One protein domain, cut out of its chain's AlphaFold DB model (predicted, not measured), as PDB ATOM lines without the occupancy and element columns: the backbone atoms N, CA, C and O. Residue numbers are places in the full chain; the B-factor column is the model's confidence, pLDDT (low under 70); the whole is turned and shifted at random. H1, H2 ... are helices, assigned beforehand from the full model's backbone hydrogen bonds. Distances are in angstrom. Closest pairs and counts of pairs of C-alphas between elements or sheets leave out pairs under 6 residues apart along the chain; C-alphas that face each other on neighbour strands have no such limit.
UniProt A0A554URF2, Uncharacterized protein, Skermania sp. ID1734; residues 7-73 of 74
ATOM      1  N   THR A   7     208.724 237.160 205.307       72.75
ATOM      2  CA  THR A   7     208.680 236.286 206.487       72.75
ATOM      3  C   THR A   7     207.719 235.111 206.313       72.75
ATOM      4  O   THR A   7     208.041 233.992 206.706       72.75
ATOM      5  N   ARG A   8     206.548 235.345 205.708       76.19
ATOM      6  CA  ARG A   8     205.568 234.290 205.421       76.19
ATOM      7  C   ARG A   8     206.056 233.366 204.305       76.19
ATOM      8  O   ARG A   8     205.909 232.156 204.416       76.19
ATOM      9  N   LEU A   9     206.665 233.917 203.254       76.88
ATOM     10  CA  LEU A   9     207.219 233.105 202.167       76.88
ATOM     11  C   LEU A   9     208.358 232.201 202.673       76.88
ATOM     12  O   LEU A   9     208.416 231.016 202.352       76.88
ATOM     13  N   ALA A  10     209.234 232.747 203.518       76.88
ATOM     14  CA  ALA A  10     210.341 232.016 204.122       76.88
ATOM     15  C   ALA A  10     209.886 230.823 204.976       76.88
ATOM     16  O   ALA A  10     210.521 229.765 204.929       76.88
ATOM     17  N   SER A  11     208.793 230.971 205.734       77.38
ATOM     18  CA  SER A  11     208.249 229.885 206.551       77.38
ATOM     19  C   SER A  11     207.562 228.810 205.706       77.38
ATOM     20  O   SER A  11     207.787 227.623 205.942       77.38
ATOM     21  N   GLU A  12     206.797 229.198 204.681       79.69
ATOM     22  CA  GLU A  12     206.148 228.256 203.757       79.69
ATOM     23  C   GLU A  12     207.162 227.405 202.976       79.69
ATOM     24  O   GLU A  12     206.911 226.232 202.701       79.69
ATOM     25  N   LEU A  13     208.323 227.975 202.651       80.94
ATOM     26  CA  LEU A  13     209.398 227.306 201.913       80.94
ATOM     27  C   LEU A  13     210.430 226.603 202.810       80.94
ATOM     28  O   LEU A  13     211.342 225.968 202.285       80.94
ATOM     29  N   ARG A  14     210.307 226.707 204.143       82.88
ATOM     30  CA  ARG A  14     211.263 226.149 205.124       82.88
ATOM     31  C   ARG A  14     212.723 226.512 204.807       82.88
ATOM     32  O   ARG A  14     213.616 225.669 204.873       82.88
ATOM     33  N   LEU A  15     212.962 227.767 204.430       80.06
ATOM     34  CA  LEU A  15     214.279 228.206 203.971       80.06
ATOM     35  C   LEU A  15     215.302 228.235 205.103       80.06
ATOM     36  O   LEU A  15     214.993 228.636 206.228       80.06
ATOM     37  N   GLN A  16     216.546 227.893 204.768       84.88
ATOM     38  CA  GLN A  16     217.681 228.072 205.668       84.88
ATOM     39  C   GLN A  16     217.866 229.556 206.039       84.88
ATOM     40  O   GLN A  16     217.568 230.425 205.216       84.88
ATOM     41  N   PRO A  17     218.408 229.874 207.229       78.94
ATOM     42  CA  PRO A  17     218.565 231.258 207.694       78.94
ATOM     43  C   PRO A  17     219.315 232.178 206.714       78.94
ATOM     44  O   PRO A  17     218.955 233.344 206.560       78.94
ATOM     45  N   SER A  18     220.308 231.647 205.994       82.06
ATOM     46  CA  SER A  18     221.040 232.361 204.938       82.06
ATOM     47  C   SER A  18     220.128 232.795 203.782       82.06
ATOM     48  O   SER A  18     220.159 233.951 203.363       82.06
ATOM     49  N   ALA A  19     219.249 231.906 203.319       78.00
ATOM     50  CA  ALA A  19     218.268 232.189 202.272       78.00
ATOM     51  C   ALA A  19     217.140 233.123 202.751       78.00
ATOM     52  O   ALA A  19     216.611 233.905 201.963       78.00
ATOM     53  N   GLN A  20     216.803 233.105 204.045       81.00
ATOM     54  CA  GLN A  20     215.856 234.066 204.625       81.00
ATOM     55  C   GLN A  20     216.405 235.496 204.602       81.00
ATOM     56  O   GLN A  20     215.653 236.432 204.339       81.00
ATOM     57  N   SER A  21     217.706 235.666 204.861       78.50
ATOM     58  CA  SER A  21     218.373 236.971 204.783       78.50
ATOM     59  C   SER A  21     218.337 237.529 203.358       78.50
ATOM     60  O   SER A  21     217.941 238.676 203.163       78.50
ATOM     61  N   ALA A  22     218.631 236.693 202.357       80.94
ATOM     62  CA  ALA A  22     218.527 237.072 200.947       80.94
ATOM     63  C   ALA A  22     217.102 237.523 200.573       80.94
ATOM     64  O   ALA A  22     216.925 238.547 199.924       80.94
ATOM     65  N   LEU A  23     216.072 236.830 201.069       80.69
ATOM     66  CA  LEU A  23     214.667 237.191 200.840       80.69
ATOM     67  C   LEU A  23     214.244 238.528 201.453       80.69
ATOM     68  O   LEU A  23     213.299 239.146 200.969       80.69
ATOM     69  N   ARG A  24     214.917 238.982 202.515       80.62
ATOM     70  CA  ARG A  24     214.664 240.300 203.120       80.62
ATOM     71  C   ARG A  24     215.264 241.448 202.311       80.62
ATOM     72  O   ARG A  24     214.831 242.578 202.493       80.62
ATOM     73  N   GLN A  25     216.246 241.164 201.457       84.38
ATOM     74  CA  GLN A  25     216.889 242.153 200.587       84.38
ATOM     75  C   GLN A  25     216.129 242.359 199.269       84.38
ATOM     76  O   GLN A  25     216.421 243.297 198.533       84.38
ATOM     77  N   LEU A  26     215.159 241.491 198.968       81.38
ATOM     78  CA  LEU A  26     214.353 241.562 197.756       81.38
ATOM     79  C   LEU A  26     213.256 242.619 197.870       81.38
ATOM     80  O   LEU A  26     212.661 242.819 198.934       81.38
ATOM     81  N   SER A  27     212.952 243.259 196.743       85.38
ATOM     82  CA  SER A  27     211.814 244.167 196.648       85.38
ATOM     83  C   SER A  27     210.488 243.406 196.777       85.38
ATOM     84  O   SER A  27     210.409 242.192 196.563       85.38
ATOM     85  N   LEU A  28     209.406 244.122 197.094       81.56
ATOM     86  CA  LEU A  28     208.064 243.529 197.129       81.56
ATOM     87  C   LEU A  28     207.638 242.960 195.765       81.56
ATOM     88  O   LEU A  28     206.934 241.951 195.727       81.56
ATOM     89  N   GLU A  29     208.079 243.567 194.660       84.50
ATOM     90  CA  GLU A  29     207.838 243.045 193.310       84.50
ATOM     91  C   GLU A  29     208.564 241.720 193.070       84.50
ATOM     92  O   GLU A  29     207.972 240.783 192.536       84.50
ATOM     93  N   ASP A  30     209.820 241.606 193.501       84.06
ATOM     94  CA  ASP A  30     210.594 240.373 193.336       84.06
ATOM     95  C   ASP A  30     210.029 239.235 194.192       84.06
ATOM     96  O   ASP A  30     209.952 238.092 193.739       84.06
ATOM     97  N   ILE A  31     209.553 239.546 195.402       83.25
ATOM     98  CA  ILE A  31     208.846 238.587 196.263       83.25
ATOM     99  C   ILE A  31     207.546 238.120 195.596       83.25
ATOM    100  O   ILE A  31     207.234 236.927 195.633       83.25
ATOM    101  N   ALA A  32     206.798 239.026 194.962       82.06
ATOM    102  CA  ALA A  32     205.579 238.672 194.241       82.06
ATOM    103  C   ALA A  32     205.870 237.748 193.048       82.06
ATOM    104  O   ALA A  32     205.230 236.703 192.927       82.06
ATOM    105  N   LYS A  33     206.883 238.071 192.232       85.88
ATOM    106  CA  LYS A  33     207.330 237.229 191.107       85.88
ATOM    107  C   LYS A  33     207.795 235.853 191.573       85.88
ATOM    108  O   LYS A  33     207.422 234.843 190.982       85.88
ATOM    109  N   LEU A  34     208.570 235.789 192.658       85.06
ATOM    110  CA  LEU A  34     208.978 234.519 193.262       85.06
ATOM    111  C   LEU A  34     207.767 233.683 193.671       85.06
ATOM    112  O   LEU A  34     207.727 232.487 193.395       85.06
ATOM    113  N   ASN A  35     206.770 234.307 194.296       84.38
ATOM    114  CA  ASN A  35     205.563 233.614 194.722       84.38
ATOM    115  C   ASN A  35     204.763 233.061 193.528       84.38
ATOM    116  O   ASN A  35     204.295 231.926 193.574       84.38
ATOM    117  N   GLU A  36     204.661 233.820 192.433       86.50
ATOM    118  CA  GLU A  36     204.038 233.343 191.191       86.50
ATOM    119  C   GLU A  36     204.785 232.146 190.591       86.50
ATOM    120  O   GLU A  36     204.159 231.144 190.239       86.50
ATOM    121  N   LEU A  37     206.120 232.204 190.534       86.62
ATOM    122  CA  LEU A  37     206.947 231.096 190.044       86.62
ATOM    123  C   LEU A  37     206.796 229.840 190.915       86.62
ATOM    124  O   LEU A  37     206.700 228.731 190.386       86.62
ATOM    125  N   ILE A  38     206.731 230.004 192.239       86.62
ATOM    126  CA  ILE A  38     206.520 228.900 193.185       86.62
ATOM    127  C   ILE A  38     205.150 228.257 192.973       86.62
ATOM    128  O   ILE A  38     205.051 227.030 192.911       86.62
ATOM    129  N   GLU A  39     204.087 229.049 192.842       86.31
ATOM    130  CA  GLU A  39     202.746 228.513 192.601       86.31
ATOM    131  C   GLU A  39     202.641 227.822 191.237       86.31
ATOM    132  O   GLU A  39     202.097 226.717 191.152       86.31
ATOM    133  N   ALA A  40     203.239 228.392 190.189       85.44
ATOM    134  CA  ALA A  40     203.316 227.753 188.877       85.44
ATOM    135  C   ALA A  40     204.044 226.398 188.947       85.44
ATOM    136  O   ALA A  40     203.552 225.396 188.418       85.44
ATOM    137  N   ALA A  41     205.173 226.334 189.663       83.56
ATOM    138  CA  ALA A  41     205.915 225.095 189.882       83.56
ATOM    139  C   ALA A  41     205.096 224.061 190.676       83.56
ATOM    140  O   ALA A  41     205.064 222.888 190.303       83.56
ATOM    141  N   ARG A  42     204.371 224.480 191.723       85.81
ATOM    142  CA  ARG A  42     203.475 223.602 192.503       85.81
ATOM    143  C   ARG A  42     202.353 223.024 191.644       85.81
ATOM    144  O   ARG A  42     202.038 221.840 191.763       85.81
ATOM    145  N   VAL A  43     201.737 223.839 190.788       87.88
ATOM    146  CA  VAL A  43     200.691 223.388 189.858       87.88
ATOM    147  C   VAL A  43     201.253 222.369 188.870       87.88
ATOM    148  O   VAL A  43     200.663 221.295 188.723       87.88
ATOM    149  N   ARG A  44     202.406 222.662 188.252       87.31
ATOM    150  CA  ARG A  44     203.076 221.740 187.326       87.31
ATOM    151  C   ARG A  44     203.419 220.416 188.011       87.31
ATOM    152  O   ARG A  44     203.008 219.371 187.519       87.31
ATOM    153  N   HIS A  45     204.043 220.454 189.187       87.25
ATOM    154  CA  HIS A  45     204.405 219.247 189.931       87.25
ATOM    155  C   HIS A  45     203.184 218.381 190.281       87.25
ATOM    156  O   HIS A  45     203.212 217.165 190.105       87.25
ATOM    157  N   ARG A  46     202.070 218.987 190.719       85.50
ATOM    158  CA  ARG A  46     200.820 218.246 190.968       85.50
ATOM    159  C   ARG A  46     200.270 217.595 189.699       85.50
ATOM    160  O   ARG A  46     199.757 216.480 189.765       85.50
ATOM    161  N   SER A  47     200.353 218.281 188.560       86.88
ATOM    162  CA  SER A  47     199.914 217.750 187.267       86.88
ATOM    163  C   SER A  47     200.784 216.576 186.806       86.88
ATOM    164  O   SER A  47     200.250 215.539 186.408       86.88
ATOM    165  N   GLU A  48     202.104 216.699 186.937       83.94
ATOM    166  CA  GLU A  48     203.069 215.641 186.621       83.94
ATOM    167  C   GLU A  48     202.887 214.427 187.538       83.94
ATOM    168  O   GLU A  48     202.767 213.307 187.051       83.94
ATOM    169  N   MET A  49     202.753 214.633 188.853       81.19
ATOM    170  CA  MET A  49     202.493 213.548 189.806       81.19
ATOM    171  C   MET A  49     201.171 212.841 189.538       81.19
ATOM    172  O   MET A  49     201.108 211.614 189.570       81.19
ATOM    173  N   ARG A  50     200.110 213.590 189.216       76.56
ATOM    174  CA  ARG A  50     198.831 212.991 188.823       76.56
ATOM    175  C   ARG A  50     198.983 212.142 187.562       76.56
ATOM    176  O   ARG A  50     198.416 211.056 187.505       76.56
ATOM    177  N   SER A  51     199.750 212.616 186.584       74.31
ATOM    178  CA  SER A  51     200.005 211.883 185.340       74.31
ATOM    179  C   SER A  51     200.807 210.607 185.602       74.31
ATOM    180  O   SER A  51     200.380 209.534 185.187       74.31
ATOM    181  N   ALA A  52     201.874 210.692 186.401       71.19
ATOM    182  CA  ALA A  52     202.689 209.547 186.798       71.19
ATOM    183  C   ALA A  52     201.888 208.493 187.582       71.19
ATOM    184  O   ALA A  52     202.037 207.296 187.340       71.19
ATOM    185  N   ILE A  53     200.995 208.911 188.489       70.81
ATOM    186  CA  ILE A  53     200.098 207.995 189.212       70.81
ATOM    187  C   ILE A  53     199.126 207.319 188.238       70.81
ATOM    188  O   ILE A  53     198.950 206.106 188.306       70.81
ATOM    189  N   ILE A  54     198.510 208.069 187.318       72.31
ATOM    190  CA  ILE A  54     197.579 207.507 186.327       72.31
ATOM    191  C   ILE A  54     198.290 206.498 185.419       72.31
ATOM    192  O   ILE A  54     197.744 205.427 185.161       72.31
ATOM    193  N   GLU A  55     199.498 206.810 184.953       71.31
ATOM    194  CA  GLU A  55     200.311 205.875 184.174       71.31
ATOM    195  C   GLU A  55     200.655 204.632 184.990       71.31
ATOM    196  O   GLU A  55     200.396 203.522 184.537       71.31
ATOM    197  N   SER A  56     201.110 204.799 186.233       66.06
ATOM    198  CA  SER A  56     201.406 203.676 187.131       66.06
ATOM    199  C   SER A  56     200.184 202.776 187.357       66.06
ATOM    200  O   SER A  56     200.312 201.554 187.371       66.06
ATOM    201  N   VAL A  57     198.983 203.355 187.468       63.62
ATOM    202  CA  VAL A  57     197.724 202.604 187.613       63.62
ATOM    203  C   VAL A  57     197.345 201.856 186.333       63.62
ATOM    204  O   VAL A  57     196.837 200.742 186.427       63.62
ATOM    205  N   LYS A  58     197.632 202.394 185.140       60.78
ATOM    206  CA  LYS A  58     197.419 201.672 183.869       60.78
ATOM    207  C   LYS A  58     198.294 200.421 183.748       60.78
ATOM    208  O   LYS A  58     197.879 199.464 183.100       60.78
ATOM    209  N   PHE A  59     199.472 200.419 184.370       59.75
ATOM    210  CA  PHE A  59     200.379 199.267 184.387       59.75
ATOM    211  C   PHE A  59     200.124 198.294 185.545       59.75
ATOM    212  O   PHE A  59     200.739 197.227 185.580       59.75
ATOM    213  N   LEU A  60     199.213 198.604 186.478       59.78
ATOM    214  CA  LEU A  60     198.795 197.642 187.494       59.78
ATOM    215  C   LEU A  60     197.885 196.592 186.840       59.78
ATOM    216  O   LEU A  60     196.796 196.931 186.371       59.78
ATOM    217  N   PRO A  61     198.266 195.301 186.826       59.19
ATOM    218  CA  PRO A  61     197.357 194.260 186.386       59.19
ATOM    219  C   PRO A  61     196.210 194.184 187.397       59.19
ATOM    220  O   PRO A  61     196.369 193.639 188.490       59.19
ATOM    221  N   ILE A  62     195.045 194.725 187.027       59.16
ATOM    222  CA  ILE A  62     193.804 194.720 187.825       59.16
ATOM    223  C   ILE A  62     193.487 193.301 188.341       59.16
ATOM    224  O   ILE A  62     193.013 193.135 189.464       59.16
ATOM    225  N   GLY A  63     193.865 192.265 187.580       53.41
ATOM    226  CA  GLY A  63     193.737 190.860 187.979       53.41
ATOM    227  C   GLY A  63     194.542 190.448 189.223       53.41
ATOM    228  O   GLY A  63     194.086 189.584 189.961       53.41
ATOM    229  N   LYS A  64     195.691 191.076 189.525       54.47
ATOM    230  CA  LYS A  64     196.494 190.725 190.717       54.47
ATOM    231  C   LYS A  64     195.995 191.382 192.005       54.47
ATOM    232  O   LYS A  64     196.167 190.804 193.074       54.47
ATOM    233  N   LEU A  65     195.357 192.554 191.922       55.22
ATOM    234  CA  LEU A  65     194.756 193.210 193.093       55.22
ATOM    235  C   LEU A  65     193.501 192.467 193.577       55.22
ATOM    236  O   LEU A  65     193.277 192.358 194.781       55.22
ATOM    237  N   TYR A  66     192.724 191.896 192.650       54.34
ATOM    238  CA  TYR A  66     191.541 191.101 192.988       54.34
ATOM    239  C   TYR A  66     191.910 189.759 193.645       54.34
ATOM    240  O   TYR A  66     191.270 189.342 194.612       54.34
ATOM    241  N   ASP A  67     192.985 189.116 193.181       53.72
ATOM    242  CA  ASP A  67     193.488 187.857 193.751       53.72
ATOM    243  C   ASP A  67     194.027 188.050 195.185       53.72
ATOM    244  O   ASP A  67     193.815 187.206 196.052       53.72
ATOM    245  N   PHE A  68     194.662 189.191 195.481       56.16
ATOM    246  CA  PHE A  68     195.170 189.490 196.828       56.16
ATOM    247  C   PHE A  68     194.042 189.770 197.836       56.16
ATOM    248  O   PHE A  68     194.090 189.303 198.973       56.16
ATOM    249  N   ALA A  69     192.993 190.488 197.417       59.22
ATOM    250  CA  ALA A  69     191.846 190.808 198.272       59.22
ATOM    251  C   ALA A  69     190.947 189.591 198.568       59.22
ATOM    252  O   ALA A  69     190.274 189.556 199.598       59.22
ATOM    253  N   THR A  70     190.933 188.591 197.681       58.91
ATOM    254  CA  THR A  70     190.077 187.400 197.809       58.91
ATOM    255  C   THR A  70     190.796 186.176 198.389       58.91
ATOM    256  O   THR A  70     190.143 185.360 199.039       58.91
ATOM    257  N   ARG A  71     192.130 186.056 198.257       55.88
ATOM    258  CA  ARG A  71     192.909 184.941 198.844       55.88
ATOM    259  C   ARG A  71     193.258 185.091 200.324       55.88
ATOM    260  O   ARG A  71     193.613 184.098 200.939       55.88
ATOM    261  N   GLY A  72     193.110 186.274 200.921       53.66
ATOM    262  CA  GLY A  72     193.259 186.464 202.374       53.66
ATOM    263  C   GLY A  72     192.043 186.031 203.213       53.66
ATOM    264  O   GLY A  72     192.015 186.299 204.411       53.66
ATOM    265  N   ARG A  73     191.012 185.428 202.596       54.88
ATOM    266  CA  ARG A  73     189.760 184.977 203.243       54.88
ATOM    267  C   ARG A  73     189.477 183.471 203.075       54.88
ATOM    268  O   ARG A  73     188.315 183.065 203.145       54.88
TER     269      ARG A  73
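This is residues 7 to 73 of the 74 residues of an uncharacterized protein of Skermania sp. ID1734 (UniProt A0A554URF2). One long helix, H3, makes the length of an extended shape, with a small head of two short helices, H1 and H2, beside its first residues and a short helix, H4, turned off beyond its last. H1 and H2 pack on each other, while residues 39 to 73, which hold the rest of H3 and H4, stick out free. The printed part has 67 residues with four named helices, in the order H1, H2, H3, H4, and no named strand, an all-helix domain. It is extended, with a radius of gyration of the C-alphas of 21.2 A and spans of 62 by 21 by 15 A.

H1, residues 7 to 12, touches H2, residues 17 to 24; their closest C-alphas, those of Ala 10 and Gln 20, are 5.9 A apart. They run opposite ways at a steep tilt of 52 degrees. H3, residues 28 to 58, is close to H1 but not clearly touching, the closest C-alphas being those of Leu 9 and Asn 35, 7.6 A apart. H1 and H3 run the same way at a shallow tilt of 6 degrees. H2 and H3 are also close but not clearly touching, with 7.5 A between their closest C-alphas, those of Leu 23 and Ile 31, and run opposite ways at a steep tilt of 57 degrees. H4, residues 62 to 71, is apart from H1, H2 and H3. In H1, H2, H3 and H4 every O i to N i+4 pair is within hydrogen-bond range.

H1 begins at C-alpha 7, (208.680, 236.286, 206.487), and is 8.9 A long; H2 is 10.9 A long. H3 runs 45.2 A from C-alpha 28 to C-alpha 58, at (197.419, 201.672, 183.869). H4, 14.8 A long, ends at C-alpha 71, (192.909, 184.941, 198.844).

The two C-alphas farthest apart, those of Ser 27 and Arg 73, are 63.5 A apart. The printed part has no cut, and its three links are tight. Residues 56 to 73 have pLDDT under 70.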